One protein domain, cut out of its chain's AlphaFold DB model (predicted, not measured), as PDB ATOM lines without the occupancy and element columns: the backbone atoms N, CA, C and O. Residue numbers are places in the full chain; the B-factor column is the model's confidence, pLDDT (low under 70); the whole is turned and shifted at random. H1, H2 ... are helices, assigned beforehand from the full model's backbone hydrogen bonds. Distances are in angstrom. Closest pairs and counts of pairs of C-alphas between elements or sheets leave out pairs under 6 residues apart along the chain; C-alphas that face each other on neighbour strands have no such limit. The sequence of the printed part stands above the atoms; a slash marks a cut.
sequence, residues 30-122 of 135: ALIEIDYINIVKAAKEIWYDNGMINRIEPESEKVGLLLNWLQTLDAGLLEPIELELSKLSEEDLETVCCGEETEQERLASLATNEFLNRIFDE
ATOM      1  N   ALA A  30     110.786 119.335 104.218       88.00
ATOM      2  CA  ALA A  30     109.590 118.684 104.749       88.00
ATOM      3  C   ALA A  30     109.217 119.193 106.152       88.00
ATOM      4  O   ALA A  30     108.040 119.369 106.446       88.00
ATOM      5  N   LEU A  31     110.204 119.463 107.016       90.06
ATOM      6  CA  LEU A  31     109.952 120.057 108.333       90.06
ATOM      7  C   LEU A  31     109.373 121.470 108.219       90.06
ATOM      8  O   LEU A  31     108.379 121.760 108.865       90.06
ATOM      9  N   ILE A  32     109.935 122.310 107.345       90.44
ATOM     10  CA  ILE A  32     109.425 123.669 107.103       90.44
ATOM     11  C   ILE A  32     108.003 123.634 106.533       90.44
ATOM     12  O   ILE A  32     107.167 124.438 106.926       90.44
ATOM     13  N   GLU A  33     107.709 122.695 105.634       92.00
ATOM     14  CA  GLU A  33     106.359 122.523 105.091       92.00
ATOM     15  C   GLU A  33     105.352 122.110 106.172       92.00
ATOM     16  O   GLU A  33     104.211 122.565 106.151       92.00
ATOM     17  N   ILE A  34     105.769 121.285 107.136       92.38
ATOM     18  CA  ILE A  34     104.941 120.903 108.287       92.38
ATOM     19  C   ILE A  34     104.751 122.087 109.242       92.38
ATOM     20  O   ILE A  34     103.629 122.321 109.691       92.38
ATOM     21  N   ASP A  35     105.825 122.817 109.545       94.31
ATOM     22  CA  ASP A  35     105.810 123.942 110.485       94.31
ATOM     23  C   ASP A  35     104.962 125.116 109.965       94.31
ATOM     24  O   ASP A  35     104.369 125.833 110.768       94.31
ATOM     25  N   TYR A  36     104.868 125.284 108.641       97.88
ATOM     26  CA  TYR A  36     104.153 126.383 107.980       97.88
ATOM     27  C   TYR A  36     103.090 125.895 106.987       97.88
ATOM     28  O   TYR A  36     102.932 126.428 105.882       97.88
ATOM     29  N   ILE A  37     102.368 124.836 107.357       98.19
ATOM     30  CA  ILE A  37     101.408 124.174 106.471       98.19
ATOM     31  C   ILE A  37     100.258 125.095 106.046       98.19
ATOM     32  O   ILE A  37      99.760 124.971 104.926       98.19
ATOM     33  N   ASN A  38      99.813 126.019 106.901       98.69
ATOM     34  CA  ASN A  38      98.700 126.909 106.576       98.69
ATOM     35  C   ASN A  38      99.143 128.054 105.660       98.69
ATOM     36  O   ASN A  38      98.401 128.401 104.745       98.69
ATOM     37  N   ILE A  39     100.376 128.548 105.802       98.75
ATOM     38  CA  ILE A  39     101.004 129.433 104.811       98.75
ATOM     39  C   ILE A  39     101.099 128.738 103.446       98.75
ATOM     40  O   ILE A  39     100.748 129.332 102.428       98.75
ATOM     41  N   VAL A  40     101.529 127.471 103.405       98.50
ATOM     42  CA  VAL A  40     101.607 126.706 102.147       98.50
ATOM     43  C   VAL A  40     100.223 126.529 101.515       98.50
ATOM     44  O   VAL A  40     100.097 126.643 100.299       98.50
ATOM     45  N   LYS A  41      99.176 126.286 102.312       98.44
ATOM     46  CA  LYS A  41      97.791 126.237 101.812       98.44
ATOM     47  C   LYS A  41      97.344 127.579 101.235       98.44
ATOM     48  O   LYS A  41      96.892 127.603 100.098       98.44
ATOM     49  N   ALA A  42      97.534 128.673 101.972       98.69
ATOM     50  CA  ALA A  42      97.184 130.018 101.515       98.69
ATOM     51  C   ALA A  42      97.891 130.370 100.197       98.69
ATOM     52  O   ALA A  42      97.274 130.859  99.256       98.69
ATOM     53  N   ALA A  43      99.179 130.035 100.089       98.50
ATOM     54  CA  ALA A  43      99.938 130.241  98.865       98.50
ATOM     55  C   ALA A  43      99.334 129.488  97.673       98.50
ATOM     56  O   ALA A  43      99.231 130.049  96.585       98.50
ATOM     57  N   LYS A  44      98.891 128.240  97.875       98.19
ATOM     58  CA  LYS A  44      98.224 127.466  96.823       98.19
ATOM     59  C   LYS A  44      96.913 128.111  96.388       98.19
ATOM     60  O   LYS A  44      96.719 128.220  95.182       98.19
ATOM     61  N   GLU A  45      96.071 128.568  97.317       98.31
ATOM     62  CA  GLU A  45      94.829 129.284  96.972       98.31
ATOM     63  C   GLU A  45      95.124 130.489  96.068       98.31
ATOM     64  O   GLU A  45      94.593 130.581  94.961       98.31
ATOM     65  N   ILE A  46      96.088 131.326  96.467       98.31
ATOM     66  CA  ILE A  46      96.533 132.487  95.682       98.31
ATOM     67  C   ILE A  46      97.003 132.063  94.285       98.31
ATOM     68  O   ILE A  46      96.596 132.648  93.278       98.31
ATOM     69  N   TRP A  47      97.870 131.051  94.194       98.06
ATOM     70  CA  TRP A  47      98.449 130.633  92.916       98.06
ATOM     71  C   TRP A  47      97.421 130.017  91.969       98.06
ATOM     72  O   TRP A  47      97.530 130.205  90.752       98.06
ATOM     73  N   TYR A  48      96.464 129.259  92.504       96.56
ATOM     74  CA  TYR A  48      95.412 128.625  91.717       96.56
ATOM     75  C   TYR A  48      94.426 129.651  91.172       96.56
ATOM     76  O   TYR A  48      94.143 129.618  89.973       96.56
ATOM     77  N   ASP A  49      93.971 130.579  92.012       96.62
ATOM     78  CA  ASP A  49      93.034 131.629  91.607       96.62
ATOM     79  C   ASP A  49      93.633 132.541  90.522       96.62
ATOM     80  O   ASP A  49      92.998 132.857  89.515       96.62
ATOM     81  N   ASN A  50      94.927 132.849  90.645       94.94
ATOM     82  CA  ASN A  50      95.612 133.788  89.756       94.94
ATOM     83  C   ASN A  50      96.312 133.139  88.552       94.94
ATOM     84  O   ASN A  50      97.022 133.809  87.800       94.94
ATOM     85  N   GLY A  51      96.133 131.831  88.339       94.69
ATOM     86  CA  GLY A  51      96.707 131.119  87.191       94.69
ATOM     87  C   GLY A  51      98.238 131.032  87.196       94.69
ATOM     88  O   GLY A  51      98.853 130.832  86.144       94.69
ATOM     89  N   MET A  52      98.862 131.165  88.368       94.94
ATOM     90  CA  MET A  52     100.316 131.103  88.531       94.94
ATOM     91  C   MET A  52     100.837 129.661  88.426       94.94
ATOM     92  O   MET A  52     101.992 129.447  88.065       94.94
ATOM     93  N   ILE A  53      99.994 128.658  88.698       95.06
ATOM     94  CA  ILE A  53     100.318 127.249  88.436       95.06
ATOM     95  C   ILE A  53      99.978 126.894  86.993       95.06
ATOM     96  O   ILE A  53      98.825 126.957  86.564       95.06
ATOM     97  N   ASN A  54     100.981 126.463  86.231       92.31
ATOM     98  CA  ASN A  54     100.801 126.068  84.841       92.31
ATOM     99  C   ASN A  54     101.835 125.007  84.413       92.31
ATOM    100  O   ASN A  54     102.606 124.486  85.212       92.31
ATOM    101  N   ARG A  55     101.834 124.621  83.130       88.81
ATOM    102  CA  ARG A  55     102.749 123.578  82.619       88.81
ATOM    103  C   ARG A  55     104.228 123.973  82.666       88.81
ATOM    104  O   ARG A  55     105.073 123.088  82.592       88.81
ATOM    105  N   ILE A  56     104.513 125.271  82.680       89.44
ATOM    106  CA  ILE A  56     105.862 125.838  82.730       89.44
ATOM    107  C   ILE A  56     106.267 126.057  84.191       89.44
ATOM    108  O   ILE A  56     107.419 125.830  84.529       89.44
ATOM    109  N   GLU A  57     105.309 126.424  85.044       89.56
ATOM    110  CA  GLU A  57     105.501 126.681  86.473       89.56
ATOM    111  C   GLU A  57     104.679 125.687  87.311       89.56
ATOM    112  O   GLU A  57     103.546 125.984  87.710       89.56
ATOM    113  N   PRO A  58     105.201 124.468  87.536       94.31
ATOM    114  CA  PRO A  58     104.485 123.443  88.280       94.31
ATOM    115  C   PRO A  58     104.423 123.771  89.777       94.31
ATOM    116  O   PRO A  58     105.371 124.311  90.350       94.31
ATOM    117  N   GLU A  59     103.343 123.340  90.439       95.94
ATOM    118  CA  GLU A  59     103.134 123.545  91.884       95.94
ATOM    119  C   GLU A  59     104.347 123.114  92.715       95.94
ATOM    120  O   GLU A  59     104.784 123.855  93.587       95.94
ATOM    121  N   SER A  60     104.940 121.953  92.423       93.44
ATOM    122  CA  SER A  60     106.071 121.443  93.204       93.44
ATOM    123  C   SER A  60     107.300 122.356  93.160       93.44
ATOM    124  O   SER A  60     108.042 122.427  94.135       93.44
ATOM    125  N   GLU A  61     107.528 123.056  92.044       93.06
ATOM    126  CA  GLU A  61     108.624 124.022  91.936       93.06
ATOM    127  C   GLU A  61     108.313 125.288  92.740       93.06
ATOM    128  O   GLU A  61     109.157 125.726  93.521       93.06
ATOM    129  N   LYS A  62     107.084 125.815  92.643       94.38
ATOM    130  CA  LYS A  62     106.661 126.974  93.445       94.38
ATOM    131  C   LYS A  62     106.688 126.691  94.944       94.38
ATOM    132  O   LYS A  62     107.211 127.506  95.698       94.38
ATOM    133  N   VAL A  63     106.219 125.518  95.377       95.94
ATOM    134  CA  VAL A  63     106.330 125.079  96.776       95.94
ATOM    135  C   VAL A  63     107.796 125.030  97.197       95.94
ATOM    136  O   VAL A  63     108.150 125.594  98.226       95.94
ATOM    137  N   GLY A  64     108.680 124.441  96.386       93.88
ATOM    138  CA  GLY A  64     110.112 124.412  96.686       93.88
ATOM    139  C   GLY A  64     110.725 125.808  96.862       93.88
ATOM    140  O   GLY A  64     111.496 126.029  97.799       93.88
ATOM    141  N   LEU A  65     110.367 126.763  95.997       94.81
ATOM    142  CA  LEU A  65     110.815 128.155  96.099       94.81
ATOM    143  C   LEU A  65     110.261 128.847  97.351       94.81
ATOM    144  O   LEU A  65     111.032 129.463  98.089       94.81
ATOM    145  N   LEU A  66     108.966 128.683  97.634       96.62
ATOM    146  CA  LEU A  66     108.325 129.212  98.836       96.62
ATOM    147  C   LEU A  66     109.014 128.689 100.102       96.62
ATOM    148  O   LEU A  66     109.435 129.481 100.937       96.62
ATOM    149  N   LEU A  67     109.202 127.372 100.227       95.62
ATOM    150  CA  LEU A  67     109.842 126.765 101.400       95.62
ATOM    151  C   LEU A  67     111.279 127.262 101.595       95.62
ATOM    152  O   LEU A  67     111.720 127.455 102.729       95.62
ATOM    153  N   ASN A  68     112.019 127.492 100.509       92.81
ATOM    154  CA  ASN A  68     113.355 128.078 100.590       92.81
ATOM    155  C   ASN A  68     113.309 129.537 101.057       92.81
ATOM    156  O   ASN A  68     114.148 129.936 101.860       92.81
ATOM    157  N   TRP A  69     112.338 130.320 100.590       95.69
ATOM    158  CA  TRP A  69     112.155 131.708 101.005       95.69
ATOM    159  C   TRP A  69     111.749 131.823 102.476       95.69
ATOM    160  O   TRP A  69     112.364 132.595 103.208       95.69
ATOM    161  N   LEU A  70     110.813 130.992 102.945       95.81
ATOM    162  CA  LEU A  70     110.391 130.952 104.350       95.81
ATOM    163  C   LEU A  70     111.573 130.708 105.298       95.81
ATOM    164  O   LEU A  70     111.673 131.358 106.332       95.81
ATOM    165  N   GLN A  71     112.537 129.863 104.914       92.94
ATOM    166  CA  GLN A  71     113.753 129.632 105.711       92.94
ATOM    167  C   GLN A  71     114.634 130.876 105.900       92.94
ATOM    168  O   GLN A  71     115.518 130.867 106.757       92.94
ATOM    169  N   THR A  72     114.452 131.911 105.079       93.12
ATOM    170  CA  THR A  72     115.211 133.167 105.168       93.12
ATOM    171  C   THR A  72     114.513 134.229 106.013       93.12
ATOM    172  O   THR A  72     115.137 135.236 106.352       93.12
ATOM    173  N   LEU A  73     113.240 134.019 106.350       95.06
ATOM    174  CA  LEU A  73     112.429 134.962 107.107       95.06
ATOM    175  C   LEU A  73     112.520 134.688 108.613       95.06
ATOM    176  O   LEU A  73     112.860 133.592 109.058       95.06
ATOM    177  N   ASP A  74     112.235 135.719 109.406       96.12
ATOM    178  CA  ASP A  74     112.264 135.631 110.864       96.12
ATOM    179  C   ASP A  74     111.085 134.800 111.397       96.12
ATOM    180  O   ASP A  74     109.938 135.006 111.003       96.12
ATOM    181  N   ALA A  75     111.350 133.888 112.337       94.81
ATOM    182  CA  ALA A  75     110.304 133.056 112.936       94.81
ATOM    183  C   ALA A  75     109.258 133.890 113.699       94.81
ATOM    184  O   ALA A  75     108.080 133.548 113.691       94.81
ATOM    185  N   GLY A  76     109.654 135.026 114.285       96.31
ATOM    186  CA  GLY A  76     108.736 135.958 114.937       96.31
ATOM    187  C   GLY A  76     107.778 136.658 113.970       96.31
ATOM    188  O   GLY A  76     106.742 137.151 114.414       96.31
ATOM    189  N   LEU A  77     108.083 136.673 112.667       96.50
ATOM    190  CA  LEU A  77     107.141 137.057 111.613       96.50
ATOM    191  C   LEU A  77     106.244 135.881 111.211       96.50
ATOM    192  O   LEU A  77     105.035 136.054 111.089       96.50
ATOM    193  N   LEU A  78     106.826 134.699 110.989       98.00
ATOM    194  CA  LEU A  78     106.109 133.558 110.412       98.00
ATOM    195  C   LEU A  78     105.137 132.885 111.387       98.00
ATOM    196  O   LEU A  78     104.023 132.549 110.996       98.00
ATOM    197  N   GLU A  79     105.530 132.691 112.648       97.81
ATOM    198  CA  GLU A  79     104.713 131.971 113.635       97.81
ATOM    199  C   GLU A  79     103.349 132.641 113.898       97.81
ATOM    200  O   GLU A  79     102.342 131.928 113.931       97.81
ATOM    201  N   PRO A  80     103.245 133.981 114.050       98.50
ATOM    202  CA  PRO A  80     101.947 134.634 114.198       98.50
ATOM    203  C   PRO A  80     101.042 134.482 112.973       98.50
ATOM    204  O   PRO A  80      99.841 134.288 113.146       98.50
ATOM    205  N   ILE A  81     101.612 134.552 111.765       98.69
ATOM    206  CA  ILE A  81     100.875 134.432 110.499       98.69
ATOM    207  C   ILE A  81     100.338 133.012 110.346       98.69
ATOM    208  O   ILE A  81      99.144 132.818 110.135       98.69
ATOM    209  N   GLU A  82     101.197 132.010 110.531       98.69
ATOM    210  CA  GLU A  82     100.809 130.600 110.493       98.69
ATOM    211  C   GLU A  82      99.686 130.299 111.497       98.69
ATOM    212  O   GLU A  82      98.697 129.647 111.158       98.69
ATOM    213  N   LEU A  83      99.794 130.828 112.722       98.56
ATOM    214  CA  LEU A  83      98.781 130.671 113.768       98.56
ATOM    215  C   LEU A  83      97.475 131.428 113.474       98.56
ATOM    216  O   LEU A  83      96.414 131.054 113.981       98.56
ATOM    217  N   GLU A  84      97.528 132.543 112.753       98.62
ATOM    218  CA  GLU A  84      96.331 133.264 112.320       98.62
ATOM    219  C   GLU A  84      95.603 132.477 111.229       98.62
ATOM    220  O   GLU A  84      94.426 132.156 111.402       98.62
ATOM    221  N   LEU A  85      96.326 132.060 110.185       98.69
ATOM    222  CA  LEU A  85      95.787 131.252 109.090       98.69
ATOM    223  C   LEU A  85      95.212 129.919 109.585       98.69
ATOM    224  O   LEU A  85      94.170 129.485 109.104       98.69
ATOM    225  N   SER A  86      95.818 129.295 110.603       98.44
ATOM    226  CA  SER A  86      95.323 128.030 111.166       98.44
ATOM    227  C   SER A  86      93.937 128.125 111.819       98.44
ATOM    228  O   SER A  86      93.374 127.098 112.200       98.44
ATOM    229  N   LYS A  87      93.424 129.336 112.068       98.31
ATOM    230  CA  LYS A  87      92.111 129.570 112.695       98.31
ATOM    231  C   LYS A  87      91.004 129.816 111.677       98.31
ATOM    232  O   LYS A  87      89.840 129.817 112.074       98.31
ATOM    233  N   LEU A  88      91.361 130.054 110.419       98.19
ATOM    234  CA  LEU A  88      90.405 130.316 109.355       98.19
ATOM    235  C   LEU A  88      89.683 129.025 108.968       98.19
ATOM    236  O   LEU A  88      90.263 127.934 108.978       98.19
ATOM    237  N   SER A  89      88.400 129.152 108.637       98.25
ATOM    238  CA  SER A  89      87.704 128.102 107.900       98.25
ATOM    239  C   SER A  89      88.220 128.040 106.457       98.25
ATOM    240  O   SER A  89      88.934 128.934 106.014       98.25
ATOM    241  N   GLU A  90      87.865 126.993 105.711       97.38
ATOM    242  CA  GLU A  90      88.223 126.910 104.286       97.38
ATOM    243  C   GLU A  90      87.632 128.088 103.488       97.38
ATOM    244  O   GLU A  90      88.337 128.690 102.687       97.38
ATOM    245  N   GLU A  91      86.387 128.482 103.779       97.75
ATOM    246  CA  GLU A  91      85.710 129.631 103.152       97.75
ATOM    247  C   GLU A  91      86.367 130.969 103.532       97.75
ATOM    248  O   GLU A  91      86.577 131.838 102.681       97.75
ATOM    249  N   ASP A  92      86.745 131.138 104.804       98.38
ATOM    250  CA  ASP A  92      87.450 132.349 105.234       98.38
ATOM    251  C   ASP A  92      88.861 132.414 104.637       98.38
ATOM    252  O   ASP A  92      89.325 133.497 104.297       98.38
ATOM    253  N   LEU A  93      89.547 131.274 104.495       98.38
ATOM    254  CA  LEU A  93      90.865 131.207 103.865       98.38
ATOM    255  C   LEU A  93      90.785 131.603 102.389       98.38
ATOM    256  O   LEU A  93      91.591 132.420 101.950       98.38
ATOM    257  N   GLU A  94      89.805 131.071 101.652       97.81
ATOM    258  CA  GLU A  94      89.529 131.454 100.262       97.81
ATOM    259  C   GLU A  94      89.271 132.964 100.162       97.81
ATOM    260  O   GLU A  94      89.878 133.652  99.346       97.81
ATOM    261  N   THR A  95      88.452 133.511 101.065       97.88
ATOM    262  CA  THR A  95      88.149 134.950 101.101       97.88
ATOM    263  C   THR A  95      89.385 135.792 101.429       97.88
ATOM    264  O   THR A  95      89.611 136.816 100.792       97.88
ATOM    265  N   VAL A  96      90.215 135.373 102.387       98.06
ATOM    266  CA  VAL A  96      91.468 136.065 102.742       98.06
ATOM    267  C   VAL A  96      92.476 136.034 101.591       98.06
ATOM    268  O   VAL A  96      93.198 137.005 101.392       98.06
ATOM    269  N   CYS A  97      92.533 134.942 100.827       97.94
ATOM    270  CA  CYS A  97      93.504 134.780  99.745       97.94
ATOM    271  C   CYS A  97      93.056 135.418  98.422       97.94
ATOM    272  O   CYS A  97      93.903 135.892  97.664       97.94
ATOM    273  N   CYS A  98      91.751 135.409  98.136       95.31
ATOM    274  CA  CYS A  98      91.208 135.673  96.798       95.31
ATOM    275  C   CYS A  98      89.998 136.633  96.792       95.31
ATOM    276  O   CYS A  98      89.490 136.980  95.727       95.31
ATOM    277  N   GLY A  99      89.502 137.056  97.960       94.12
ATOM    278  CA  GLY A  99      88.331 137.932  98.094       94.12
ATOM    279  C   GLY A  99      88.633 139.413  97.859       94.12
ATOM    280  O   GLY A  99      89.761 139.800  97.554       94.12
ATOM    281  N   GLU A 100      87.629 140.279  98.026       94.19
ATOM    282  CA  GLU A 100      87.845 141.728  97.943       94.19
ATOM    283  C   GLU A 100      88.671 142.240  99.137       94.19
ATOM    284  O   GLU A 100      88.519 141.761 100.259       94.19
ATOM    285  N   GLU A 101      89.489 143.279  98.932       92.00
ATOM    286  CA  GLU A 101      90.371 143.864  99.964       92.00
ATOM    287  C   GLU A 101      89.629 144.136 101.287       92.00
ATOM    288  O   GLU A 101      90.093 143.775 102.366       92.00
ATOM    289  N   THR A 102      88.411 144.683 101.213       94.12
ATOM    290  CA  THR A 102      87.614 144.981 102.416       94.12
ATOM    291  C   THR A 102      87.099 143.742 103.156       94.12
ATOM    292  O   THR A 102      86.769 143.830 104.339       94.12
ATOM    293  N   GLU A 103      87.002 142.594 102.487       95.69
ATOM    294  CA  GLU A 103      86.641 141.314 103.097       95.69
ATOM    295  C   GLU A 103      87.874 140.659 103.725       95.69
ATOM    296  O   GLU A 103      87.810 140.220 104.876       95.69
ATOM    297  N   GLN A 104      89.016 140.711 103.033       95.44
ATOM    298  CA  GLN A 104      90.308 140.253 103.550       95.44
ATOM    299  C   GLN A 104      90.678 140.971 104.858       95.44
ATOM    300  O   GLN A 104      91.002 140.328 105.858       95.44
ATOM    301  N   GLU A 105      90.555 142.304 104.905       94.62
ATOM    302  CA  GLU A 105      90.841 143.129 106.094       94.62
ATOM    303  C   GLU A 105      89.949 142.811 107.306       94.62
ATOM    304  O   GLU A 105      90.288 143.146 108.445       94.62
ATOM    305  N   ARG A 106      88.785 142.186 107.089       96.06
ATOM    306  CA  ARG A 106      87.883 141.778 108.177       96.06
ATOM    307  C   ARG A 106      88.242 140.425 108.772       96.06
ATOM    308  O   ARG A 106      87.838 140.162 109.906       96.06
ATOM    309  N   LEU A 107      88.927 139.582 108.008       97.69
ATOM    310  CA  LEU A 107      89.186 138.184 108.344       97.69
ATOM    311  C   LEU A 107      90.632 137.935 108.770       97.69
ATOM    312  O   LEU A 107      90.874 137.034 109.572       97.69
ATOM    313  N   ALA A 108      91.574 138.751 108.298       97.62
ATOM    314  CA  ALA A 108      92.987 138.637 108.625       97.62
ATOM    315  C   ALA A 108      93.589 139.982 109.041       97.62
ATOM    316  O   ALA A 108      93.147 141.060 108.635       97.62
ATOM    317  N   SER A 109      94.622 139.920 109.878       98.06
ATOM    318  CA  SER A 109      95.395 141.092 110.264       98.06
ATOM    319  C   SER A 109      96.103 141.731 109.067       98.06
ATOM    320  O   SER A 109      96.454 141.064 108.091       98.06
ATOM    321  N   LEU A 110      96.402 143.031 109.186       97.00
ATOM    322  CA  LEU A 110      97.188 143.758 108.186       97.00
ATOM    323  C   LEU A 110      98.516 143.050 107.877       97.00
ATOM    324  O   LEU A 110      98.879 142.926 106.717       97.00
ATOM    325  N   ALA A 111      99.207 142.541 108.901       97.81
ATOM    326  CA  ALA A 111     100.482 141.850 108.724       97.81
ATOM    327  C   ALA A 111     100.341 140.557 107.903       97.81
ATOM    328  O   ALA A 111     101.202 140.259 107.076       97.81
ATOM    329  N   THR A 112      99.254 139.806 108.103       98.44
ATOM    330  CA  THR A 112      98.962 138.606 107.310       98.44
ATOM    331  C   THR A 112      98.614 138.975 105.874       98.44
ATOM    332  O   THR A 112      99.210 138.406 104.964       98.44
ATOM    333  N   ASN A 113      97.759 139.976 105.646       98.19
ATOM    334  CA  ASN A 113      97.436 140.431 104.287       98.19
ATOM    335  C   ASN A 113      98.679 140.953 103.548       98.19
ATOM    336  O   ASN A 113      98.931 140.570 102.409       98.19
ATOM    337  N   GLU A 114      99.518 141.759 104.204       97.69
ATOM    338  CA  GLU A 114     100.791 142.222 103.640       97.69
ATOM    339  C   GLU A 114     101.717 141.051 103.291       97.69
ATOM    340  O   GLU A 114     102.351 141.054 102.238       97.69
ATOM    341  N   PHE A 115     101.795 140.029 104.142       98.44
ATOM    342  CA  PHE A 115     102.599 138.846 103.858       98.44
ATOM    343  C   PHE A 115     102.053 138.022 102.685       98.44
ATOM    344  O   PHE A 115     102.831 137.609 101.824       98.44
ATOM    345  N   LEU A 116     100.740 137.805 102.619       98.31
ATOM    346  CA  LEU A 116     100.101 137.100 101.507       98.31
ATOM    347  C   LEU A 116     100.282 137.857 100.186       98.31
ATOM    348  O   LEU A 116     100.571 137.233  99.167       98.31
ATOM    349  N   ASN A 117     100.260 139.192 100.210       97.12
ATOM    350  CA  ASN A 117     100.586 140.011  99.041       97.12
ATOM    351  C   ASN A 117     102.019 139.783  98.545       97.12
ATOM    352  O   ASN A 117     102.248 139.724  97.343       97.12
ATOM    353  N   ARG A 118     102.989 139.543  99.435       97.62
ATOM    354  CA  ARG A 118     104.365 139.192  99.026       97.62
ATOM    355  C   ARG A 118     104.446 137.820  98.348       97.62
ATOM    356  O   ARG A 118     105.315 137.600  97.505       97.62
ATOM    357  N   ILE A 119     103.555 136.893  98.711       97.69
ATOM    358  CA  ILE A 119     103.396 135.613  98.005       97.69
ATOM    359  C   ILE A 119     102.740 135.848  96.639       97.69
ATOM    360  O   ILE A 119     103.201 135.283  95.647       97.69
ATOM    361  N   PHE A 120     101.712 136.690  96.563       96.50
ATOM    362  CA  PHE A 120     101.086 137.075  95.298       96.50
ATOM    363  C   PHE A 120     102.082 137.749  94.335       96.50
ATOM    364  O   PHE A 120     102.148 137.387  93.165       96.50
ATOM    365  N   ASP A 121     102.929 138.647  94.839       96.25
ATOM    366  CA  ASP A 121     103.981 139.331  94.074       96.25
ATOM    367  C   ASP A 121     105.181 138.424  93.730       96.25
ATOM    368  O   ASP A 121     106.147 138.856  93.094       96.25
ATOM    369  N   GLU A 122     105.121 137.154  94.143       94.56
ATOM    370  CA  GLU A 122     106.143 136.135  93.930       94.56
ATOM    371  C   GLU A 122     107.533 136.534  94.454       94.56
ATOM    372  O   GLU A 122     108.548 136.178  93.857       94.56
TER     373      GLU A 122
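AT A GLANCE: This is residues 30 to 122 of the 135 residues of an uncharacterized protein of Acinetobacter bereziniae (UniProt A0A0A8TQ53). A compact group of crossed helices is built round one core helix, H2, with H3 on one side of it, H5 on the opposite side and H7 packed on a third. H4 crosses near the first residues of H2, the short H1 makes a corner there, and H6 folds back on H5 as a helical hairpin, away from H2. The printed part has 93 residues with seven named helices, H1 to H7 in chain order, and no named strand; the class is all helix. The whole is compact and rounded, with a radius of gyration of the C-alphas of 12.5 A and spans of 33 by 29 by 21 A.

IN THESE COORDINATES: H2, the longest helix, takes residues 37 to 49 and is 18.6 A long, from C-alpha 37 at (101.408, 124.174, 106.471) to C-alpha 49 at (93.034, 131.629, 91.607). Before it, H1 is residues 30 to 35, 8.7 A long, beginning at C-alpha 30 at (109.590, 118.684, 104.749). H3 is residues 59 to 70, 16.2 A; H4 is residues 75 to 85, 15.1 A; H5 is residues 90 to 98, 11.9 A; and H6 is residues 101 to 107, 10.2 A. H7, residues 110 to 120, 15.0 A long, ends at C-alpha 120 at (101.086, 137.075, 95.298).

HOW THE PARTS SIT: H2 is the hub, touching four helices. It touches H5 at a steep tilt of 59 degrees, the closest C-alphas being those of Ile 46 and Cys 97, 5.6 A apart. With residues 42 to 47 alone it touches H7, closest at the C-alphas of Ala 43 and Ile 119, 6.4 A. With residues 37 to 42 alone it touches H4, closest at the C-alphas of Asn 38 and Glu 82, 5.8 A. With residues 40 to 44 alone it only just touches H3, with 3 pairs of C-alphas within 8 A, the closest being Val 40 and Val 63, 7.3 A. H5 and H6 touch as a helical hairpin, opposite ways at a shallow tilt of 33 degrees, only just short of steep; their closest C-alphas, Val 96 and Gln 104, are 4.4 A apart. H2 and H6 are apart. Every O i to N i+4 pair is within hydrogen-bond range in H1, H2, H3, H5 and H7, against 5 of 7 in H4 and 2 of 3 in H6.

THE WHOLE: The two C-alphas farthest apart, those of Arg 55 and Gly 76, are 35.1 A apart. The printed part has no cut. The link from H2 to H3, 9 residues, is short, and the other links are tight. The mean pLDDT of the printed part is 96.1, and no printed residue is under 70.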